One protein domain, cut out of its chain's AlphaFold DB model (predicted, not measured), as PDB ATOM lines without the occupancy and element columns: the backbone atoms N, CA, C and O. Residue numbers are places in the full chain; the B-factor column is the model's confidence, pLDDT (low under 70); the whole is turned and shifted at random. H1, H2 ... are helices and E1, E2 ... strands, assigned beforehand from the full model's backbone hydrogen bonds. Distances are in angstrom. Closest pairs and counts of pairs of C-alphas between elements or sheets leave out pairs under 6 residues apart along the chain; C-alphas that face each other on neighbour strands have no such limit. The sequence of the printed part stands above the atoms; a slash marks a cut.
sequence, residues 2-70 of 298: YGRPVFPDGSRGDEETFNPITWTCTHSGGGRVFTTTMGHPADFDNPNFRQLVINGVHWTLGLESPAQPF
ATOM      1  N   TYR A   2      -1.352 -15.591   1.712       45.75
ATOM      2  CA  TYR A   2      -0.915 -14.480   2.564       45.75
ATOM      3  C   TYR A   2      -0.048 -13.511   1.733       45.75
ATOM      4  O   TYR A   2       0.473 -13.919   0.699       45.75
ATOM      5  N   GLY A   3       0.082 -12.247   2.150       60.44
ATOM      6  CA  GLY A   3       0.992 -11.276   1.512       60.44
ATOM      7  C   GLY A   3       0.437 -10.435   0.350       60.44
ATOM      8  O   GLY A   3       1.193  -9.681  -0.249       60.44
ATOM      9  N   ARG A   4      -0.864 -10.509   0.030       69.31
ATOM     10  CA  ARG A   4      -1.506  -9.566  -0.915       69.31
ATOM     11  C   ARG A   4      -2.027  -8.336  -0.155       69.31
ATOM     12  O   ARG A   4      -2.702  -8.539   0.860       69.31
ATOM     13  N   PRO A   5      -1.761  -7.097  -0.613       72.38
ATOM     14  CA  PRO A   5      -2.253  -5.893   0.050       72.38
ATOM     15  C   PRO A   5      -3.781  -5.823  -0.007       72.38
ATOM     16  O   PRO A   5      -4.413  -6.376  -0.913       72.38
ATOM     17  N   VAL A   6      -4.370  -5.127   0.965       77.00
ATOM     18  CA  VAL A   6      -5.799  -4.799   0.997       77.00
ATOM     19  C   VAL A   6      -5.926  -3.296   0.777       77.00
ATOM     20  O   VAL A   6      -5.339  -2.511   1.520       77.00
ATOM     21  N   PHE A   7      -6.660  -2.903  -0.257       76.88
ATOM     22  CA  PHE A   7      -6.890  -1.502  -0.591       76.88
ATOM     23  C   PHE A   7      -7.960  -0.879   0.331       76.88
ATOM     24  O   PHE A   7      -8.721  -1.611   0.971       76.88
ATOM     25  N   PRO A   8      -8.066   0.465   0.416       69.81
ATOM     26  CA  PRO A   8      -9.031   1.136   1.299       69.81
ATOM     27  C   PRO A   8     -10.511   0.808   1.033       69.81
ATOM     28  O   PRO A   8     -11.344   1.019   1.909       69.81
ATOM     29  N   ASP A   9     -10.842   0.292  -0.153       83.12
ATOM     30  CA  ASP A   9     -12.179  -0.183  -0.535       83.12
ATOM     31  C   ASP A   9     -12.444  -1.660  -0.159       83.12
ATOM     32  O   ASP A   9     -13.520  -2.192  -0.425       83.12
ATOM     33  N   GLY A  10     -11.469  -2.333   0.463       79.12
ATOM     34  CA  GLY A  10     -11.526  -3.746   0.839       79.12
ATOM     35  C   GLY A  10     -11.151  -4.726  -0.278       79.12
ATOM     36  O   GLY A  10     -11.111  -5.935  -0.027       79.12
ATOM     37  N   SER A  11     -10.851  -4.248  -1.490       86.50
ATOM     38  CA  SER A  11     -10.329  -5.094  -2.567       86.50
ATOM     39  C   SER A  11      -8.900  -5.571  -2.256       86.50
ATOM     40  O   SER A  11      -8.218  -5.039  -1.376       86.50
ATOM     41  N   ARG A  12      -8.445  -6.634  -2.929       83.69
ATOM     42  CA  ARG A  12      -7.125  -7.243  -2.697       83.69
ATOM     43  C   ARG A  12      -6.257  -7.162  -3.938       83.69
ATOM     44  O   ARG A  12      -6.748  -7.419  -5.032       83.69
ATOM     45  N   GLY A  13      -4.967  -6.915  -3.729       79.38
ATOM     46  CA  GLY A  13      -3.960  -7.001  -4.779       79.38
ATOM     47  C   GLY A  13      -3.868  -8.387  -5.426       79.38
ATOM     48  O   GLY A  13      -4.180  -9.428  -4.829       79.38
ATOM     49  N   ASP A  14      -3.420  -8.382  -6.670       83.31
ATOM     50  CA  ASP A  14      -2.987  -9.541  -7.441       83.31
ATOM     51  C   ASP A  14      -1.461  -9.748  -7.330       83.31
ATOM     52  O   ASP A  14      -0.839  -9.317  -6.361       83.31
ATOM     53  N   GLU A  15      -0.874 -10.485  -8.273       75.12
ATOM     54  CA  GLU A  15       0.570 -10.762  -8.328       75.12
ATOM     55  C   GLU A  15       1.377  -9.668  -9.046       75.12
ATOM     56  O   GLU A  15       2.590  -9.608  -8.869       75.12
ATOM     57  N   GLU A  16       0.721  -8.769  -9.789       79.81
ATOM     58  CA  GLU A  16       1.352  -7.589 -10.402       79.81
ATOM     59  C   GLU A  16       1.273  -6.351  -9.490       79.81
ATOM     60  O   GLU A  16       1.899  -5.323  -9.758       79.81
ATOM     61  N   THR A  17       0.524  -6.438  -8.387       78.06
ATOM     62  CA  THR A  17       0.310  -5.326  -7.462       78.06
ATOM     63  C   THR A  17       1.610  -4.914  -6.771       78.06
ATOM     64  O   THR A  17       2.095  -5.558  -5.838       78.06
ATOM     65  N   PHE A  18       2.145  -3.777  -7.213       74.31
ATOM     66  CA  PHE A  18       3.329  -3.144  -6.651       74.31
ATOM     67  C   PHE A  18       3.113  -2.743  -5.184       74.31
ATOM     68  O   PHE A  18       2.309  -1.861  -4.878       74.31
ATOM     69  N   ASN A  19       3.879  -3.360  -4.283       75.56
ATOM     70  CA  ASN A  19       3.965  -2.960  -2.882       75.56
ATOM     71  C   ASN A  19       5.175  -2.025  -2.707       75.56
ATOM     72  O   ASN A  19       6.310  -2.500  -2.805       75.56
ATOM     73  N   PRO A  20       4.986  -0.713  -2.463       80.19
ATOM     74  CA  PRO A  20       6.102   0.188  -2.204       80.19
ATOM     75  C   PRO A  20       6.773  -0.183  -0.878       80.19
ATOM     76  O   PRO A  20       6.205   0.022   0.190       80.19
ATOM     77  N   ILE A  21       8.003  -0.692  -0.946       86.00
ATOM     78  CA  ILE A  21       8.811  -1.022   0.243       86.00
ATOM     79  C   ILE A  21       9.453   0.208   0.896       86.00
ATOM     80  O   ILE A  21      10.039   0.110   1.971       86.00
ATOM     81  N   THR A  22       9.403   1.370   0.240       89.75
ATOM     82  CA  THR A  22       9.998   2.626   0.710       89.75
ATOM     83  C   THR A  22       9.267   3.817   0.093       89.75
ATOM     84  O   THR A  22       8.925   3.786  -1.090       89.75
ATOM     85  N   TRP A  23       9.035   4.874   0.872       92.62
ATOM     86  CA  TRP A  23       8.451   6.133   0.399       92.62
ATOM     87  C   TRP A  23       8.912   7.329   1.239       92.62
ATOM     88  O   TRP A  23       9.461   7.193   2.332       92.62
ATOM     89  N   THR A  24       8.651   8.527   0.718       93.94
ATOM     90  CA  THR A  24       8.893   9.798   1.406       93.94
ATOM     91  C   THR A  24       7.619  10.627   1.487       93.94
ATOM     92  O   THR A  24       6.814  10.629   0.557       93.94
ATOM     93  N   CYS A  25       7.469  11.399   2.559       91.75
ATOM     94  CA  CYS A  25       6.407  12.381   2.736       91.75
ATOM     95  C   CYS A  25       7.008  13.719   3.192       91.75
ATOM     96  O   CYS A  25       7.978  13.745   3.946       91.75
ATOM     97  N   THR A  26       6.436  14.837   2.749       90.19
ATOM     98  CA  THR A  26       6.656  16.151   3.373       90.19
ATOM     99  C   THR A  26       5.322  16.593   3.950       90.19
ATOM    100  O   THR A  26       4.358  16.754   3.202       90.19
ATOM    101  N   HIS A  27       5.231  16.734   5.273       82.06
ATOM    102  CA  HIS A  27       3.973  17.131   5.906       82.06
ATOM    103  C   HIS A  27       3.740  18.645   5.768       82.06
ATOM    104  O   HIS A  27       4.645  19.407   5.434       82.06
ATOM    105  N   SER A  28       2.525  19.109   6.064       79.25
ATOM    106  CA  SER A  28       2.111  20.517   5.911       79.25
ATOM    107  C   SER A  28       2.923  21.540   6.722       79.25
ATOM    108  O   SER A  28       2.822  22.734   6.457       79.25
ATOM    109  N   GLY A  29       3.727  21.091   7.692       76.62
ATOM    110  CA  GLY A  29       4.668  21.915   8.458       76.62
ATOM    111  C   GLY A  29       6.091  21.951   7.882       76.62
ATOM    112  O   GLY A  29       6.980  22.494   8.525       76.62
ATOM    113  N   GLY A  30       6.327  21.358   6.707       84.69
ATOM    114  CA  GLY A  30       7.615  21.367   6.003       84.69
ATOM    115  C   GLY A  30       8.608  20.275   6.417       84.69
ATOM    116  O   GLY A  30       9.604  20.082   5.722       84.69
ATOM    117  N   GLY A  31       8.345  19.536   7.498       88.44
ATOM    118  CA  GLY A  31       9.183  18.414   7.914       88.44
ATOM    119  C   GLY A  31       9.102  17.234   6.946       88.44
ATOM    120  O   GLY A  31       8.065  16.962   6.326       88.44
ATOM    121  N   ARG A  32      10.225  16.531   6.818       93.50
ATOM    122  CA  ARG A  32      10.437  15.419   5.892       93.50
ATOM    123  C   ARG A  32      10.412  14.091   6.640       93.50
ATOM    124  O   ARG A  32      11.080  13.944   7.657       93.50
ATOM    125  N   VAL A  33       9.680  13.121   6.107       93.31
ATOM    126  CA  VAL A  33       9.559  11.764   6.649       93.31
ATOM    127  C   VAL A  33      10.006  10.773   5.582       93.31
ATOM    128  O   VAL A  33       9.493  10.796   4.464       93.31
ATOM    129  N   PHE A  34      10.951   9.910   5.935       94.75
ATOM    130  CA  PHE A  34      11.341   8.732   5.165       94.75
ATOM    131  C   PHE A  34      10.762   7.494   5.860       94.75
ATOM    132  O   PHE A  34      10.726   7.437   7.090       94.75
ATOM    133  N   THR A  35      10.269   6.515   5.105       92.88
ATOM    134  CA  THR A  35       9.693   5.286   5.671       92.88
ATOM    135  C   THR A  35      10.010   4.094   4.781       92.88
ATOM    136  O   THR A  35       9.987   4.207   3.557       92.88
ATOM    137  N   THR A  36      10.285   2.950   5.404       92.25
ATOM    138  CA  THR A  36      10.558   1.663   4.757       92.25
ATOM    139  C   THR A  36       9.793   0.550   5.477       92.25
ATOM    140  O   THR A  36       9.548   0.658   6.676       92.25
ATOM    141  N   THR A  37       9.400  -0.502   4.752       87.44
ATOM    142  CA  THR A  37       8.842  -1.740   5.334       87.44
ATOM    143  C   THR A  37       9.902  -2.814   5.581       87.44
ATOM    144  O   THR A  37       9.593  -3.835   6.185       87.44
ATOM    145  N   MET A  38      11.126  -2.609   5.085       86.88
ATOM    146  CA  MET A  38      12.316  -3.379   5.476       86.88
ATOM    147  C   MET A  38      12.801  -2.921   6.856       86.88
ATOM    148  O   MET A  38      12.611  -1.757   7.219       86.88
ATOM    149  N   GLY A  39      13.454  -3.817   7.588       82.50
ATOM    150  CA  GLY A  39      13.898  -3.614   8.967       82.50
ATOM    151  C   GLY A  39      14.022  -4.906   9.782       82.50
ATOM    152  O   GLY A  39      14.191  -4.833  10.996       82.50
ATOM    153  N   HIS A  40      13.933  -6.082   9.153       81.94
ATOM    154  CA  HIS A  40      14.346  -7.333   9.789       81.94
ATOM    155  C   HIS A  40      15.868  -7.281  10.034       81.94
ATOM    156  O   HIS A  40      16.564  -6.698   9.202       81.94
ATOM    157  N   PRO A  41      16.431  -7.891  11.096       74.38
ATOM    158  CA  PRO A  41      17.875  -7.843  11.356       74.38
ATOM    159  C   PRO A  41      18.737  -8.196  10.131       74.38
ATOM    160  O   PRO A  41      19.617  -7.428   9.759       74.38
ATOM    161  N   ALA A  42      18.379  -9.262   9.405       76.12
ATOM    162  CA  ALA A  42      19.063  -9.675   8.171       76.12
ATOM    163  C   ALA A  42      18.992  -8.665   6.996       76.12
ATOM    164  O   ALA A  42      19.774  -8.763   6.051       76.12
ATOM    165  N   ASP A  43      18.085  -7.676   7.017       84.50
ATOM    166  CA  ASP A  43      18.107  -6.593   6.022       84.50
ATOM    167  C   ASP A  43      19.360  -5.717   6.211       84.50
ATOM    168  O   ASP A  43      19.916  -5.209   5.233       84.50
ATOM    169  N   PHE A  44      19.843  -5.561   7.452       83.50
ATOM    170  CA  PHE A  44      21.024  -4.756   7.779       83.50
ATOM    171  C   PHE A  44      22.340  -5.404   7.338       83.50
ATOM    172  O   PHE A  44      23.306  -4.677   7.106       83.50
ATOM    173  N   ASP A  45      22.383  -6.714   7.090       80.12
ATOM    174  CA  ASP A  45      23.547  -7.365   6.473       80.12
ATOM    175  C   ASP A  45      23.848  -6.745   5.095       80.12
ATOM    176  O   ASP A  45      25.006  -6.546   4.713       80.12
ATOM    177  N   ASN A  46      22.806  -6.330   4.362       84.12
ATOM    178  CA  ASN A  46      22.930  -5.728   3.041       84.12
ATOM    179  C   ASN A  46      23.475  -4.281   3.118       84.12
ATOM    180  O   ASN A  46      22.773  -3.374   3.581       84.12
ATOM    181  N   PRO A  47      24.685  -3.995   2.590       83.94
ATOM    182  CA  PRO A  47      25.270  -2.652   2.645       83.94
ATOM    183  C   PRO A  47      24.441  -1.600   1.890       83.94
ATOM    184  O   PRO A  47      24.462  -0.425   2.254       83.94
ATOM    185  N   ASN A  48      23.656  -2.002   0.882       87.19
ATOM    186  CA  ASN A  48      22.777  -1.078   0.163       87.19
ATOM    187  C   ASN A  48      21.574  -0.647   1.011       87.19
ATOM    188  O   ASN A  48      21.131   0.493   0.890       87.19
ATOM    189  N   PHE A  49      21.056  -1.522   1.884       89.12
ATOM    190  CA  PHE A  49      19.979  -1.154   2.806       89.12
ATOM    191  C   PHE A  49      20.495  -0.211   3.899       89.12
ATOM    192  O   PHE A  49      19.883   0.825   4.154       89.12
ATOM    193  N   ARG A  50      21.685  -0.488   4.450       87.44
ATOM    194  CA  ARG A  50      22.381   0.427   5.373       87.44
ATOM    195  C   ARG A  50      22.570   1.821   4.765       87.44
ATOM    196  O   ARG A  50      22.189   2.819   5.377       87.44
ATOM    197  N   GLN A  51      23.070   1.896   3.527       88.25
ATOM    198  CA  GLN A  51      23.190   3.163   2.801       88.25
ATOM    199  C   GLN A  51      21.823   3.818   2.540       88.25
ATOM    200  O   GLN A  51      21.712   5.035   2.649       88.25
ATOM    201  N   LEU A  52      20.769   3.052   2.229       91.56
ATOM    202  CA  LEU A  52      19.413   3.583   2.040       91.56
ATOM    203  C   LEU A  52      18.873   4.244   3.319       91.56
ATOM    204  O   LEU A  52      18.339   5.350   3.241       91.56
ATOM    205  N   VAL A  53      19.046   3.613   4.485       91.88
ATOM    206  CA  VAL A  53      18.649   4.186   5.784       91.88
ATOM    207  C   VAL A  53      19.434   5.469   6.070       91.88
ATOM    208  O   VAL A  53      18.836   6.495   6.399       91.88
ATOM    209  N   ILE A  54      20.754   5.460   5.862       91.00
ATOM    210  CA  ILE A  54      21.623   6.633   6.053       91.00
ATOM    211  C   ILE A  54      21.251   7.774   5.094       91.00
ATOM    212  O   ILE A  54      21.159   8.926   5.524       91.00
ATOM    213  N   ASN A  55      20.962   7.473   3.826       92.88
ATOM    214  CA  ASN A  55      20.449   8.440   2.853       92.88
ATOM    215  C   ASN A  55      19.098   9.013   3.300       92.88
ATOM    216  O   ASN A  55      18.878  10.217   3.182       92.88
ATOM    217  N   GLY A  56      18.212   8.172   3.844       93.69
ATOM    218  CA  GLY A  56      16.937   8.582   4.429       93.69
ATOM    219  C   GLY A  56      17.122   9.608   5.549       93.69
ATOM    220  O   GLY A  56      16.507  10.669   5.498       93.69
ATOM    221  N   VAL A  57      18.023   9.339   6.502       93.19
ATOM    222  CA  VAL A  57      18.359  10.254   7.613       93.19
ATOM    223  C   VAL A  57      18.944  11.580   7.111       93.19
ATOM    224  O   VAL A  57      18.524  12.648   7.551       93.19
ATOM    225  N   HIS A  58      19.874  11.554   6.153       93.75
ATOM    226  CA  HIS A  58      20.425  12.795   5.595       93.75
ATOM    227  C   HIS A  58      19.351  13.586   4.835       93.75
ATOM    228  O   HIS A  58      19.226  14.799   5.012       93.75
ATOM    229  N   TRP A  59      18.503  12.904   4.058       94.38
ATOM    230  CA  TRP A  59      17.411  13.532   3.320       94.38
ATOM    231  C   TRP A  59      16.356  14.171   4.236       94.38
ATOM    232  O   TRP A  59      15.894  15.276   3.922       94.38
ATOM    233  N   THR A  60      15.994  13.539   5.362       95.06
ATOM    234  CA  THR A  60      15.047  14.122   6.330       95.06
ATOM    235  C   THR A  60      15.623  15.350   7.033       95.06
ATOM    236  O   THR A  60      14.905  16.334   7.201       95.06
ATOM    237  N   LEU A  61      16.923  15.340   7.347       93.56
ATOM    238  CA  LEU A  61      17.655  16.482   7.913       93.56
ATOM    239  C   LEU A  61      17.980  17.586   6.887       93.56
ATOM    240  O   LEU A  61      18.396  18.677   7.269       93.56
ATOM    241  N   GLY A  62      17.791  17.333   5.588       92.88
ATOM    242  CA  GLY A  62      18.134  18.282   4.523       92.88
ATOM    243  C   GLY A  62      19.631  18.383   4.218       92.88
ATOM    244  O   GLY A  62      20.058  19.372   3.627       92.88
ATOM    245  N   LEU A  63      20.404  17.368   4.603       93.44
ATOM    246  CA  LEU A  63      21.843  17.253   4.384       93.44
ATOM    247  C   LEU A  63      22.148  16.477   3.092       93.44
ATOM    248  O   LEU A  63      21.334  15.682   2.617       93.44
ATOM    249  N   GLU A  64      23.344  16.677   2.536       92.75
ATOM    250  CA  GLU A  64      23.864  15.797   1.483       92.75
ATOM    251  C   GLU A  64      24.191  14.417   2.066       92.75
ATOM    252  O   GLU A  64      24.701  14.305   3.179       92.75
ATOM    253  N   SER A  65      23.879  13.353   1.323       90.38
ATOM    254  CA  SER A  65      24.194  11.987   1.747       90.38
ATOM    255  C   SER A  65      25.686  11.677   1.563       90.38
ATOM    256  O   SER A  65      26.246  12.023   0.519       90.38
ATOM    257  N   PRO A  66      26.334  10.979   2.512       86.56
ATOM    258  CA  PRO A  66      27.725  10.575   2.367       86.56
ATOM    259  C   PRO A  66      27.853   9.485   1.294       86.56
ATOM    260  O   PRO A  66      27.046   8.556   1.230       86.56
ATOM    261  N   ALA A  67      28.884   9.588   0.448       80.81
ATOM    262  CA  ALA A  67      29.105   8.674  -0.680       80.81
ATOM    263  C   ALA A  67      29.472   7.235  -0.260       80.81
ATOM    264  O   ALA A  67      29.325   6.305  -1.052       80.81
ATOM    265  N   GLN A  68      29.954   7.062   0.970       71.06
ATOM    266  CA  GLN A  68      30.089   5.782   1.663       71.06
ATOM    267  C   GLN A  68      29.611   5.982   3.104       71.06
ATOM    268  O   GLN A  68      29.827   7.071   3.640       71.06
ATOM    269  N   PRO A  69      28.970   4.983   3.732       63.44
ATOM    270  CA  PRO A  69      28.254   5.207   4.979       63.44
ATOM    271  C   PRO A  69      29.245   5.429   6.125       63.44
ATOM    272  O   PRO A  69      29.189   6.463   6.781       63.44
ATOM    273  N   PHE A  70      30.197   4.506   6.279       64.75
ATOM    274  CA  PHE A  70      31.390   4.591   7.121       64.75
ATOM    275  C   PHE A  70      32.451   3.633   6.536       64.75
ATOM    276  O   PHE A  70      32.054   2.561   6.073       64.75
TER     277      PHE A  70
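This is residues 2 to 70 of the 298 residues of the protein "ThuA domain-containing protein" of Candidatus Poribacteria bacterium (UniProt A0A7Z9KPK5). A two-stranded hairpin, E1 and E2, has one longer helix, H2, packed along it, mainly on E2, while a long loop, residues 2 to 21, reaches away from this small body; residues 6 to 11 of the loop stick out free. The short helix H1 sits close to the beginning of H2, and residues 62 to 70 fold back along H2 on its side away from the hairpin. The printed part has 69 residues with two named strands and two named helices in the order E1, E2, H1, H2, and the sheet, order E1 - E2, is antiparallel. The class is mixed, helices and strands, but under half of the residues are in named elements. The whole is loose, with a radius of gyration of the C-alphas of 15.3 A, and flat, spanning 42 by 35 by 18 A.

Residues 2 to 21 hold no named element, and residues 6 to 11 among them stand free. E1, residues 22 to 26, and E2, residues 32 to 36, form a hairpin, antiparallel at 164 degrees. Their C-alphas 24 and 34 face each other, 4.6 A apart. N 25 and O 33 are within hydrogen-bond range at 2.8 A, as are N 35 and O 23 at 3.0 A. H1, residues 41 to 45, is apart from E1. H1 and H2, residues 47 to 61, are close but not clearly touching; their closest C-alphas, those of Phe 44 and Arg 50, are 5.9 A apart. The closest C-alphas of E2 and H2, those of Arg 32 and Thr 60, are 4.8 A apart. E1 and H2 are near each other, with 8 pairs of C-alphas within 10 A. In H2 every O i to N i+4 pair is within hydrogen-bond range; in H1 0 of 1 is, against 2 of 2 O i to N i+3 pairs.

E1 begins at C-alpha 22, at (9.998, 2.626, 0.710), and runs 14.2 A from first to last C-alpha, to Thr 26. E2 runs 13.8 A from Arg 32 to Thr 36, whose C-alpha is at (10.558, 1.663, 4.757). H1, from Pro 41 to Asp 45, measures 7.5 A. H2 runs 21.3 A from Pro 47 to Leu 61, where its last C-alpha is at (17.655, 16.482, 7.913).

The two C-alphas farthest apart in the domain, those of Asp 9 and Phe 70, are 44.5 A apart. The printed part has no cut. The links E1 to E2, E2 to H1 and H1 to H2 are tight. The mean pLDDT of the printed part is 83.7; residues 2 to 4, residue 8 and residues 69 to 70 are under 70.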